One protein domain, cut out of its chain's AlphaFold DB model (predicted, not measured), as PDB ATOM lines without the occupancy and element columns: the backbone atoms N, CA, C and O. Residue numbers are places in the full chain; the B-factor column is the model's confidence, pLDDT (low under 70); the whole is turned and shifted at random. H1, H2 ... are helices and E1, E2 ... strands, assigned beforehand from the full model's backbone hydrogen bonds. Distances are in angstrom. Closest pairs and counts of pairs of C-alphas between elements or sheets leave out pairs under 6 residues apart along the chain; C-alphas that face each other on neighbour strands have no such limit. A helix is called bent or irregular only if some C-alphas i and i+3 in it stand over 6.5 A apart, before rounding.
ATOM      1  N   PRO A  38      11.327  36.966 -52.001       90.88
ATOM      2  CA  PRO A  38      11.208  36.920 -50.541       90.88
ATOM      3  C   PRO A  38      12.500  37.295 -49.808       90.88
ATOM      4  O   PRO A  38      12.456  38.024 -48.820       90.88
ATOM      5  N   TYR A  39      13.657  36.860 -50.315       94.00
ATOM      6  CA  TYR A  39      14.963  37.225 -49.762       94.00
ATOM      7  C   TYR A  39      15.234  38.719 -49.932       94.00
ATOM      8  O   TYR A  39      15.659  39.382 -48.993       94.00
ATOM      9  N   ALA A  40      14.939  39.270 -51.112       93.69
ATOM     10  CA  ALA A  40      15.105  40.694 -51.390       93.69
ATOM     11  C   ALA A  40      14.207  41.575 -50.520       93.69
ATOM     12  O   ALA A  40      14.676  42.564 -49.967       93.69
ATOM     13  N   GLN A  41      12.941  41.203 -50.342       93.06
ATOM     14  CA  GLN A  41      12.027  41.917 -49.450       93.06
ATOM     15  C   GLN A  41      12.504  41.847 -48.000       93.06
ATOM     16  O   GLN A  41      12.573  42.869 -47.322       93.06
ATOM     17  N   ARG A  42      12.899  40.656 -47.539       94.88
ATOM     18  CA  ARG A  42      13.421  40.469 -46.186       94.88
ATOM     19  C   ARG A  42      14.692  41.280 -45.941       94.88
ATOM     20  O   ARG A  42      14.805  41.905 -44.892       94.88
ATOM     21  N   LEU A  43      15.591  41.343 -46.919       95.94
ATOM     22  CA  LEU A  43      16.783  42.185 -46.866       95.94
ATOM     23  C   LEU A  43      16.434  43.664 -46.717       95.94
ATOM     24  O   LEU A  43      17.006  44.338 -45.869       95.94
ATOM     25  N   LEU A  44      15.480  44.172 -47.499       95.81
ATOM     26  CA  LEU A  44      15.057  45.572 -47.399       95.81
ATOM     27  C   LEU A  44      14.409  45.886 -46.043       95.81
ATOM     28  O   LEU A  44      14.686  46.938 -45.467       95.81
ATOM     29  N   ILE A  45      13.604  44.963 -45.511       94.75
ATOM     30  CA  ILE A  45      13.023  45.080 -44.167       94.75
ATOM     31  C   ILE A  45      14.134  45.160 -43.114       94.75
ATOM     32  O   ILE A  45      14.135  46.076 -42.297       94.75
ATOM     33  N   GLU A  46      15.118  44.263 -43.144       95.56
ATOM     34  CA  GLU A  46      16.217  44.269 -42.167       95.56
ATOM     35  C   GLU A  46      17.146  45.481 -42.313       95.56
ATOM     36  O   GLU A  46      17.609  46.047 -41.319       95.56
ATOM     37  N   ALA A  47      17.355  45.960 -43.539       94.81
ATOM     38  CA  ALA A  47      18.088  47.194 -43.789       94.81
ATOM     39  C   ALA A  47      17.402  48.403 -43.126       94.81
ATOM     40  O   ALA A  47      18.066  49.216 -42.481       94.81
ATOM     41  N   ILE A  48      16.078  48.531 -43.261       93.25
ATOM     42  CA  ILE A  48      15.330  49.743 -42.887       93.25
ATOM     43  C   ILE A  48      14.746  49.658 -41.471       93.25
ATOM     44  O   ILE A  48      14.966  50.543 -40.632       93.25
ATOM     45  N   GLU A  49      13.974  48.608 -41.209       91.81
ATOM     46  CA  GLU A  49      13.260  48.372 -39.951       91.81
ATOM     47  C   GLU A  49      14.161  47.676 -38.932       91.81
ATOM     48  O   GLU A  49      14.224  48.109 -37.781       91.81
ATOM     49  N   GLY A  50      14.962  46.703 -39.384       88.06
ATOM     50  CA  GLY A  50      16.047  46.089 -38.604       88.06
ATOM     51  C   GLY A  50      17.234  47.028 -38.338       88.06
ATOM     52  O   GLY A  50      18.210  46.646 -37.697       88.06
ATOM     53  N   CYS A  51      17.132  48.283 -38.790       89.44
ATOM     54  CA  CYS A  51      18.094  49.361 -38.578       89.44
ATOM     55  C   CYS A  51      19.477  49.156 -39.217       89.44
ATOM     56  O   CYS A  51      20.378  49.936 -38.900       89.44
ATOM     57  N   GLY A  52      19.650  48.196 -40.134       89.56
ATOM     58  CA  GLY A  52      20.939  47.912 -40.778       89.56
ATOM     59  C   GLY A  52      21.625  49.158 -41.352       89.56
ATOM     60  O   GLY A  52      22.783  49.422 -41.045       89.56
ATOM     61  N   ILE A  53      20.891  50.005 -42.080       94.31
ATOM     62  CA  ILE A  53      21.475  51.174 -42.770       94.31
ATOM     63  C   ILE A  53      21.336  52.493 -42.003       94.31
ATOM     64  O   ILE A  53      21.868  53.518 -42.424       94.31
ATOM     65  N   ARG A  54      20.621  52.509 -40.869       92.56
ATOM     66  CA  ARG A  54      20.277  53.765 -40.165       92.56
ATOM     67  C   ARG A  54      21.487  54.548 -39.662       92.56
ATOM     68  O   ARG A  54      21.367  55.735 -39.383       92.56
ATOM     69  N   HIS A  55      22.631  53.893 -39.522       92.69
ATOM     70  CA  HIS A  55      23.848  54.520 -39.028       92.69
ATOM     71  C   HIS A  55      24.585  55.364 -40.084       92.69
ATOM     72  O   HIS A  55      25.411  56.194 -39.713       92.69
ATOM     73  N   TRP A  56      24.274  55.205 -41.375       94.62
ATOM     74  CA  TRP A  56      24.865  55.996 -42.470       94.62
ATOM     75  C   TRP A  56      23.841  56.523 -43.482       94.62
ATOM     76  O   TRP A  56      24.203  57.179 -44.458       94.62
ATOM     77  N   SER A  57      22.556  56.250 -43.276       96.00
ATOM     78  CA  SER A  57      21.513  56.623 -44.219       96.00
ATOM     79  C   SER A  57      20.254  57.103 -43.512       96.00
ATOM     80  O   SER A  57      19.747  56.472 -42.582       96.00
ATOM     81  N   ASN A  58      19.688  58.182 -44.046       96.75
ATOM     82  CA  ASN A  58      18.351  58.648 -43.721       96.75
ATOM     83  C   ASN A  58      17.336  57.995 -44.661       96.75
ATOM     84  O   ASN A  58      17.445  58.118 -45.880       96.75
ATOM     85  N   VAL A  59      16.332  57.321 -44.098       95.31
ATOM     86  CA  VAL A  59      15.270  56.670 -44.877       95.31
ATOM     87  C   VAL A  59      14.092  57.621 -45.092       95.31
ATOM     88  O   VAL A  59      13.649  58.309 -44.174       95.31
ATOM     89  N   HIS A  60      13.574  57.628 -46.314       94.69
ATOM     90  CA  HIS A  60      12.437  58.412 -46.783       94.69
ATOM     91  C   HIS A  60      11.441  57.505 -47.523       94.69
ATOM     92  O   HIS A  60      11.843  56.596 -48.245       94.69
ATOM     93  N   ASP A  61      10.141  57.777 -47.401       91.81
ATOM     94  CA  ASP A  61       9.076  57.119 -48.181       91.81
ATOM     95  C   ASP A  61       9.216  55.584 -48.281       91.81
ATOM     96  O   ASP A  61       9.285  55.017 -49.373       91.81
ATOM     97  N   TRP A  62       9.304  54.908 -47.130       94.06
ATOM     98  CA  TRP A  62       9.276  53.445 -47.056       94.06
ATOM     99  C   TRP A  62       7.839  52.928 -47.163       94.06
ATOM    100  O   TRP A  62       6.968  53.357 -46.406       94.06
ATOM    101  N   ASP A  63       7.597  51.993 -48.081       91.56
ATOM    102  CA  ASP A  63       6.272  51.403 -48.321       91.56
ATOM    103  C   ASP A  63       5.946  50.180 -47.445       91.56
ATOM    104  O   ASP A  63       4.872  49.594 -47.586       91.56
ATOM    105  N   GLY A  64       6.855  49.781 -46.551       89.06
ATOM    106  CA  GLY A  64       6.677  48.627 -45.670       89.06
ATOM    107  C   GLY A  64       7.108  47.283 -46.261       89.06
ATOM    108  O   GLY A  64       7.069  46.289 -45.540       89.06
ATOM    109  N   CYS A  65       7.497  47.189 -47.542       83.31
ATOM    110  CA  CYS A  65       7.846  45.878 -48.108       83.31
ATOM    111  C   CYS A  65       8.927  45.836 -49.188       83.31
ATOM    112  O   CYS A  65       9.624  44.828 -49.305       83.31
ATOM    113  N   GLY A  66       9.057  46.860 -50.027       85.25
ATOM    114  CA  GLY A  66       9.828  46.715 -51.256       85.25
ATOM    115  C   GLY A  66      10.350  48.003 -51.848       85.25
ATOM    116  O   GLY A  66      11.158  47.932 -52.766       85.25
ATOM    117  N   ARG A  67       9.952  49.176 -51.371       92.25
ATOM    118  CA  ARG A  67      10.457  50.429 -51.922       92.25
ATOM    119  C   ARG A  67      10.716  51.450 -50.836       92.25
ATOM    120  O   ARG A  67       9.795  51.841 -50.129       92.25
ATOM    121  N   ALA A  68      11.949  51.940 -50.790       94.50
ATOM    122  CA  ALA A  68      12.333  53.119 -50.024       94.50
ATOM    123  C   ALA A  68      13.120  54.086 -50.896       94.50
ATOM    124  O   ALA A  68      13.844  53.683 -51.809       94.50
ATOM    125  N   SER A  69      13.037  55.361 -50.554       96.56
ATOM    126  CA  SER A  69      14.050  56.345 -50.920       96.56
ATOM    127  C   SER A  69      14.991  56.524 -49.738       96.56
ATOM    128  O   SER A  69      14.568  56.482 -48.591       96.56
ATOM    129  N   ILE A  70      16.271  56.732 -49.987       96.88
ATOM    130  CA  ILE A  70      17.228  57.014 -48.922       96.88
ATOM    131  C   ILE A  70      18.147  58.156 -49.327       96.88
ATOM    132  O   ILE A  70      18.338  58.399 -50.519       96.88
ATOM    133  N   THR A  71      18.712  58.838 -48.340       97.19
ATOM    134  CA  THR A  71      19.801  59.798 -48.530       97.19
ATOM    135  C   THR A  71      20.982  59.353 -47.678       97.19
ATOM    136  O   THR A  71      20.810  59.150 -46.475       97.19
ATOM    137  N   ASP A  72      22.158  59.194 -48.277       94.75
ATOM    138  CA  ASP A  72      23.371  58.841 -47.534       94.75
ATOM    139  C   ASP A  72      23.951  60.050 -46.763       94.75
ATOM    140  O   ASP A  72      23.443  61.174 -46.853       94.75
ATOM    141  N   LEU A  73      25.026  59.841 -45.994       91.00
ATOM    142  CA  LEU A  73      25.716  60.932 -45.287       91.00
ATOM    143  C   LEU A  73      26.342  61.973 -46.233       91.00
ATOM    144  O   LEU A  73      26.511  63.125 -45.831       91.00
ATOM    145  N   GLY A  74      26.676  61.588 -47.469       90.12
ATOM    146  CA  GLY A  74      27.159  62.489 -48.517       90.12
ATOM    147  C   GLY A  74      26.071  63.385 -49.122       90.12
ATOM    148  O   GLY A  74      26.391  64.334 -49.839       90.12
ATOM    149  N   GLY A  75      24.797  63.127 -48.813       93.12
ATOM    150  CA  GLY A  75      23.646  63.847 -49.354       93.12
ATOM    151  C   GLY A  75      23.134  63.295 -50.690       93.12
ATOM    152  O   GLY A  75      22.213  63.875 -51.273       93.12
ATOM    153  N   GLU A  76      23.697  62.191 -51.182       95.25
ATOM    154  CA  GLU A  76      23.250  61.521 -52.397       95.25
ATOM    155  C   GLU A  76      21.976  60.715 -52.131       95.25
ATOM    156  O   GLU A  76      21.813  60.072 -51.092       95.25
ATOM    157  N   ARG A  77      21.040  60.765 -53.085       96.56
ATOM    158  CA  ARG A  77      19.733  60.116 -52.975       96.56
ATOM    159  C   ARG A  77      19.670  58.845 -53.799       96.56
ATOM    160  O   ARG A  77      19.904  58.872 -55.006       96.56
ATOM    161  N   PHE A  78      19.200  57.775 -53.174       95.19
ATOM    162  CA  PHE A  78      19.015  56.474 -53.803       95.19
ATOM    163  C   PHE A  78      17.575  55.989 -53.663       95.19
ATOM    164  O   PHE A  78      16.838  56.395 -52.765       95.19
ATOM    165  N   VAL A  79      17.176  55.087 -54.559       95.31
ATOM    166  CA  VAL A  79      15.910  54.358 -54.454       95.31
ATOM    167  C   VAL A  79      16.232  52.881 -54.313       95.31
ATOM    168  O   VAL A  79      16.775  52.269 -55.231       95.31
ATOM    169  N   LEU A  80      15.875  52.319 -53.165       93.31
ATOM    170  CA  LEU A  80      15.995  50.900 -52.885       93.31
ATOM    171  C   LEU A  80      14.753  50.175 -53.397       93.31
ATOM    172  O   LEU A  80      13.624  50.563 -53.096       93.31
ATOM    173  N   THR A  81      14.970  49.119 -54.178       93.50
ATOM    174  CA  THR A  81      13.932  48.188 -54.637       93.50
ATOM    175  C   THR A  81      14.478  46.761 -54.627       93.50
ATOM    176  O   THR A  81      15.699  46.584 -54.567       93.50
ATOM    177  N   PRO A  82      13.637  45.713 -54.735       90.50
ATOM    178  CA  PRO A  82      14.134  44.344 -54.761       90.50
ATOM    179  C   PRO A  82      15.048  44.136 -55.971       90.50
ATOM    180  O   PRO A  82      16.101  43.522 -55.855       90.50
ATOM    181  N   ASP A  83      14.698  44.741 -57.112       86.56
ATOM    182  CA  ASP A  83      15.479  44.675 -58.351       86.56
ATOM    183  C   ASP A  83      16.919  45.204 -58.168       86.56
ATOM    184  O   ASP A  83      17.825  44.738 -58.856       86.56
ATOM    185  N   VAL A  84      17.133  46.148 -57.241       87.56
ATOM    186  CA  VAL A  84      18.451  46.723 -56.928       87.56
ATOM    187  C   VAL A  84      19.316  45.722 -56.159       87.56
ATOM    188  O   VAL A  84      20.470  45.527 -56.520       87.56
ATOM    189  N   VAL A  85      18.759  45.026 -55.163       89.31
ATOM    190  CA  VAL A  85      19.514  44.129 -54.261       89.31
ATOM    191  C   VAL A  85      19.574  42.666 -54.727       89.31
ATOM    192  O   VAL A  85      20.414  41.897 -54.260       89.31
ATOM    193  N   VAL A  86      18.720  42.263 -55.679       89.25
ATOM    194  CA  VAL A  86      18.664  40.896 -56.241       89.25
ATOM    195  C   VAL A  86      20.029  40.349 -56.694       89.25
ATOM    196  O   VAL A  86      20.278  39.173 -56.426       89.25
ATOM    197  N   PRO A  87      20.914  41.112 -57.371       84.69
ATOM    198  CA  PRO A  87      22.216  40.590 -57.788       84.69
ATOM    199  C   PRO A  87      23.086  40.124 -56.614       84.69
ATOM    200  O   PRO A  87      23.599  39.010 -56.658       84.69
ATOM    201  N   VAL A  88      23.185  40.930 -55.550       88.00
ATOM    202  CA  VAL A  88      23.981  40.600 -54.355       88.00
ATOM    203  C   VAL A  88      23.371  39.423 -53.599       88.00
ATOM    204  O   VAL A  88      24.088  38.542 -53.131       88.00
ATOM    205  N   ILE A  89      22.040  39.355 -53.526       89.19
ATOM    206  CA  ILE A  89      21.368  38.212 -52.901       89.19
ATOM    207  C   ILE A  89      21.620  36.926 -53.677       89.19
ATOM    208  O   ILE A  89      21.872  35.901 -53.057       89.19
ATOM    209  N   ARG A  90      21.578  36.952 -55.013       86.81
ATOM    210  CA  ARG A  90      21.866  35.755 -55.818       86.81
ATOM    211  C   ARG A  90      23.263  35.222 -55.552       86.81
ATOM    212  O   ARG A  90      23.396  34.046 -55.254       86.81
ATOM    213  N   GLU A  91      24.262  36.098 -55.582       86.44
ATOM    214  CA  GLU A  91      25.638  35.722 -55.253       86.44
ATOM    215  C   GLU A  91      25.733  35.104 -53.848       86.44
ATOM    216  O   GLU A  91      26.394  34.085 -53.649       86.44
ATOM    217  N   HIS A  92      25.018  35.673 -52.875       88.19
ATOM    218  CA  HIS A  92      25.006  35.150 -51.514       88.19
ATOM    219  C   HIS A  92      24.313  33.784 -51.394       88.19
ATOM    220  O   HIS A  92      24.815  32.916 -50.679       88.19
ATOM    221  N   LEU A  93      23.198  33.574 -52.100       88.62
ATOM    222  CA  LEU A  93      22.470  32.301 -52.137       88.62
ATOM    223  C   LEU A  93      23.261  31.206 -52.855       88.62
ATOM    224  O   LEU A  93      23.257  30.065 -52.399       88.62
ATOM    225  N   ASP A  94      23.985  31.549 -53.921       86.69
ATOM    226  CA  ASP A  94      24.866  30.609 -54.621       86.69
ATOM    227  C   ASP A  94      25.985  30.103 -53.687       86.69
ATOM    228  O   ASP A  94      26.360  28.931 -53.736       86.69
ATOM    229  N   ALA A  95      26.480  30.960 -52.787       86.88
ATOM    230  CA  ALA A  95      27.450  30.585 -51.757       86.88
ATOM    231  C   ALA A  95      26.826  29.851 -50.547       86.88
ATOM    232  O   ALA A  95      27.528  29.121 -49.847       86.88
ATOM    233  N   HIS A  96      25.523  30.022 -50.302       88.00
ATOM    234  CA  HIS A  96      24.807  29.484 -49.140       88.00
ATOM    235  C   HIS A  96      23.466  28.856 -49.561       88.00
ATOM    236  O   HIS A  96      22.401  29.400 -49.265       88.00
ATOM    237  N   PRO A  97      23.476  27.676 -50.209       85.50
ATOM    238  CA  PRO A  97      22.277  27.093 -50.822       85.50
ATOM    239  C   PRO A  97      21.175  26.690 -49.827       85.50
ATOM    240  O   PRO A  97      20.037  26.490 -50.234       85.50
ATOM    241  N   ASN A  98      21.498  26.581 -48.534       86.75
ATOM    242  CA  ASN A  98      20.545  26.254 -47.464       86.75
ATOM    243  C   ASN A  98      20.059  27.499 -46.695       86.75
ATOM    244  O   ASN A  98      19.513  27.379 -45.598       86.75
ATOM    245  N   LEU A  99      20.336  28.705 -47.201       88.44
ATOM    246  CA  LEU A  99      19.905  29.942 -46.564       88.44
ATOM    247  C   LEU A  99      18.393  30.127 -46.751       88.44
ATOM    248  O   LEU A  99      17.883  30.137 -47.870       88.44
ATOM    249  N   GLU A 100      17.685  30.340 -45.649       89.12
ATOM    250  CA  GLU A 100      16.277  30.726 -45.638       89.12
ATOM    251  C   GLU A 100      16.160  32.251 -45.522       89.12
ATOM    252  O   GLU A 100      17.034  32.878 -44.915       89.12
ATOM    253  N   PRO A 101      15.080  32.879 -46.028       87.50
ATOM    254  CA  PRO A 101      14.917  34.329 -45.945       87.50
ATOM    255  C   PRO A 101      15.073  34.870 -44.519       87.50
ATOM    256  O   PRO A 101      15.715  35.893 -44.313       87.50
ATOM    257  N   LEU A 102      14.550  34.159 -43.514       88.06
ATOM    258  CA  LEU A 102      14.619  34.566 -42.105       88.06
ATOM    259  C   LEU A 102      16.042  34.622 -41.531       88.06
ATOM    260  O   LEU A 102      16.232  35.250 -40.494       88.06
ATOM    261  N   HIS A 103      17.026  34.004 -42.188       89.56
ATOM    262  CA  HIS A 103      18.432  34.084 -41.786       89.56
ATOM    263  C   HIS A 103      19.112  35.381 -42.237       89.56
ATOM    264  O   HIS A 103      20.240  35.640 -41.831       89.56
ATOM    265  N   ILE A 104      18.452  36.195 -43.066       91.69
ATOM    266  CA  ILE A 104      18.925  37.545 -43.369       91.69
ATOM    267  C   ILE A 104      18.737  38.400 -42.117       91.69
ATOM    268  O   ILE A 104      17.610  38.571 -41.642       91.69
ATOM    269  N   ASP A 105      19.850  38.923 -41.610       92.56
ATOM    270  CA  ASP A 105      19.913  39.850 -40.487       92.56
ATOM    271  C   ASP A 105      20.293  41.267 -40.946       92.56
ATOM    272  O   ASP A 105      20.612  41.516 -42.114       92.56
ATOM    273  N   SER A 106      20.239  42.218 -40.015       92.06
ATOM    274  CA  SER A 106      20.534  43.624 -40.286       92.06
ATOM    275  C   SER A 106      21.999  43.890 -40.645       92.06
ATOM    276  O   SER A 106      22.268  44.852 -41.363       92.06
ATOM    277  N   TYR A 107      22.933  43.035 -40.212       92.25
ATOM    278  CA  TYR A 107      24.353  43.150 -40.550       92.25
ATOM    279  C   TYR A 107      24.597  42.788 -42.018       92.25
ATOM    280  O   TYR A 107      25.196  43.558 -42.767       92.25
ATOM    281  N   PHE A 108      24.081  41.642 -42.465       92.81
ATOM    282  CA  PHE A 108      24.152  41.262 -43.871       92.81
ATOM    283  C   PHE A 108      23.370  42.239 -44.753       92.81
ATOM    284  O   PHE A 108      23.844  42.606 -45.829       92.81
ATOM    285  N   ALA A 109      22.194  42.686 -44.303       94.69
ATOM    286  CA  ALA A 109      21.394  43.650 -45.047       94.69
ATOM    287  C   ALA A 109      22.140  44.975 -45.263       94.69
ATOM    288  O   ALA A 109      22.111  45.513 -46.370       94.69
ATOM    289  N   ASP A 110      22.848  45.463 -44.245       95.19
ATOM    290  CA  ASP A 110      23.723  46.626 -44.359       95.19
ATOM    291  C   ASP A 110      24.818  46.424 -45.417       95.19
ATOM    292  O   ASP A 110      24.886  47.172 -46.399       95.19
ATOM    293  N   GLU A 111      25.627  45.367 -45.276       94.56
ATOM    294  CA  GLU A 111      26.705  45.088 -46.229       94.56
ATOM    295  C   GLU A 111      26.181  44.950 -47.661       94.56
ATOM    296  O   GLU A 111      26.790  45.457 -48.606       94.56
ATOM    297  N   ALA A 112      25.054  44.264 -47.838       94.44
ATOM    298  CA  ALA A 112      24.474  44.022 -49.145       94.44
ATOM    299  C   ALA A 112      23.983  45.313 -49.807       94.44
ATOM    300  O   ALA A 112      24.235  45.520 -50.999       94.44
ATOM    301  N   VAL A 113      23.322  46.200 -49.055       95.00
ATOM    302  CA  VAL A 113      22.898  47.506 -49.575       95.00
ATOM    303  C   VAL A 113      24.122  48.337 -49.954       95.00
ATOM    304  O   VAL A 113      24.167  48.865 -51.066       95.00
ATOM    305  N   GLN A 114      25.150  48.399 -49.106       94.69
ATOM    306  CA  GLN A 114      26.361  49.163 -49.412       94.69
ATOM    307  C   GLN A 114      27.098  48.630 -50.644       94.69
ATOM    308  O   GLN A 114      27.417  49.401 -51.547       94.69
ATOM    309  N   ARG A 115      27.299  47.309 -50.751       93.88
ATOM    310  CA  ARG A 115      27.915  46.695 -51.942       93.88
ATOM    311  C   ARG A 115      27.129  47.004 -53.209       93.88
ATOM    312  O   ARG A 115      27.726  47.240 -54.254       93.88
ATOM    313  N   THR A 116      25.805  47.035 -53.106       92.31
ATOM    314  CA  THR A 116      24.930  47.347 -54.236       92.31
ATOM    315  C   THR A 116      25.060  48.804 -54.683       92.31
ATOM    316  O   THR A 116      25.117  49.066 -55.883       92.31
ATOM    317  N   LEU A 117      25.098  49.753 -53.744       91.94
ATOM    318  CA  LEU A 117      25.130  51.185 -54.061       91.94
ATOM    319  C   LEU A 117      26.534  51.691 -54.401       91.94
ATOM    320  O   LEU A 117      26.690  52.516 -55.296       91.94
TER     321      LEU A 117
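AT A GLANCE: This is residues 38 to 117 of the 135 residues of an uncharacterized protein of Rhodococcus sp. (UniProt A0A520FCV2). A small three-stranded sheet, E1, E2 and E3, makes a wall at one end of an elongated domain, and three helices that cross one another steeply make the rest. H1 packs on the sheet by its residues 44 to 48, H3 crosses H1 near the middle, and H2 leads away from the sheet to the other end, from which residues 96 to 105 fold back to H3. The printed part has 80 residues with three named helices and three named strands, in the order H1, E1, E2, E3, H2, H3; the sheet is antiparallel, in the order E1, E2, E3, and the class is mixed, helices and strands. The whole is compact, with a radius of gyration of the C-alphas of 11.7 A, and spans 37 by 22 by 21 A.

IN THESE COORDINATES: H1 is residues 38 to 48, 15.5 A from first to last C-alpha, and begins with C-alpha 38 at (11.208, 36.920, -50.541). E1 is residues 57 to 60, 9.6 A; E2 is residues 68 to 72, 12.7 A; E3 is residues 77 to 80, 9.9 A. H2 is residues 82 to 95, 19.4 A, beginning at C-alpha 82 at (14.134, 44.344, -54.761); it is irregular, with C-alphas 84 and 87 lying 7.2 A apart. H3 is residues 106 to 117, 16.4 A, and ends with C-alpha 117 at (25.130, 51.185, -54.061).

HOW THE PARTS SIT: The strands form a meander, each the antiparallel neighbour of the one before. E1 and E2 are a hairpin at 146 degrees between directions, with N 60 and O 69 within hydrogen-bond range at 2.7 A. E2 and E3 are a hairpin at 142 degrees, with N 80 and O 68 at 2.8 A. H1 is on the sheet at a height over the sheet of 10.1 A, over E3 and along the strands, at 14 degrees to E3 on the local plane. H3 only grazes the sheet, with residues 113 to 117. H1 touches H3, about perpendicular at 83 degrees; their closest C-alphas, of Glu 46 and Ser 106, are 4.8 A apart. H1 touches H2, opposite ways at a steep tilt of 69 degrees, only just short of perpendicular; their closest C-alphas, of Ala 40 and Pro 82, are 5.1 A apart. H2 touches H3 with residues 84 to 89 alone, at a steep tilt of 65 degrees, opposite ways; the closest C-alphas, of Val 88 and Ala 112, are 6.3 A apart. H2 is not on the sheet, and is apart from E1 and E2. Every O i to N i+4 pair is within hydrogen-bond range in H1 and H3, and 8 of 10 are in H2.

THE WHOLE: The two C-alphas farthest apart, those of Gly 75 and Asn 98, are 37.8 A apart. The printed part has no cut and no long link. The mean pLDDT of the printed part is 91.8, and no printed residue is under 70.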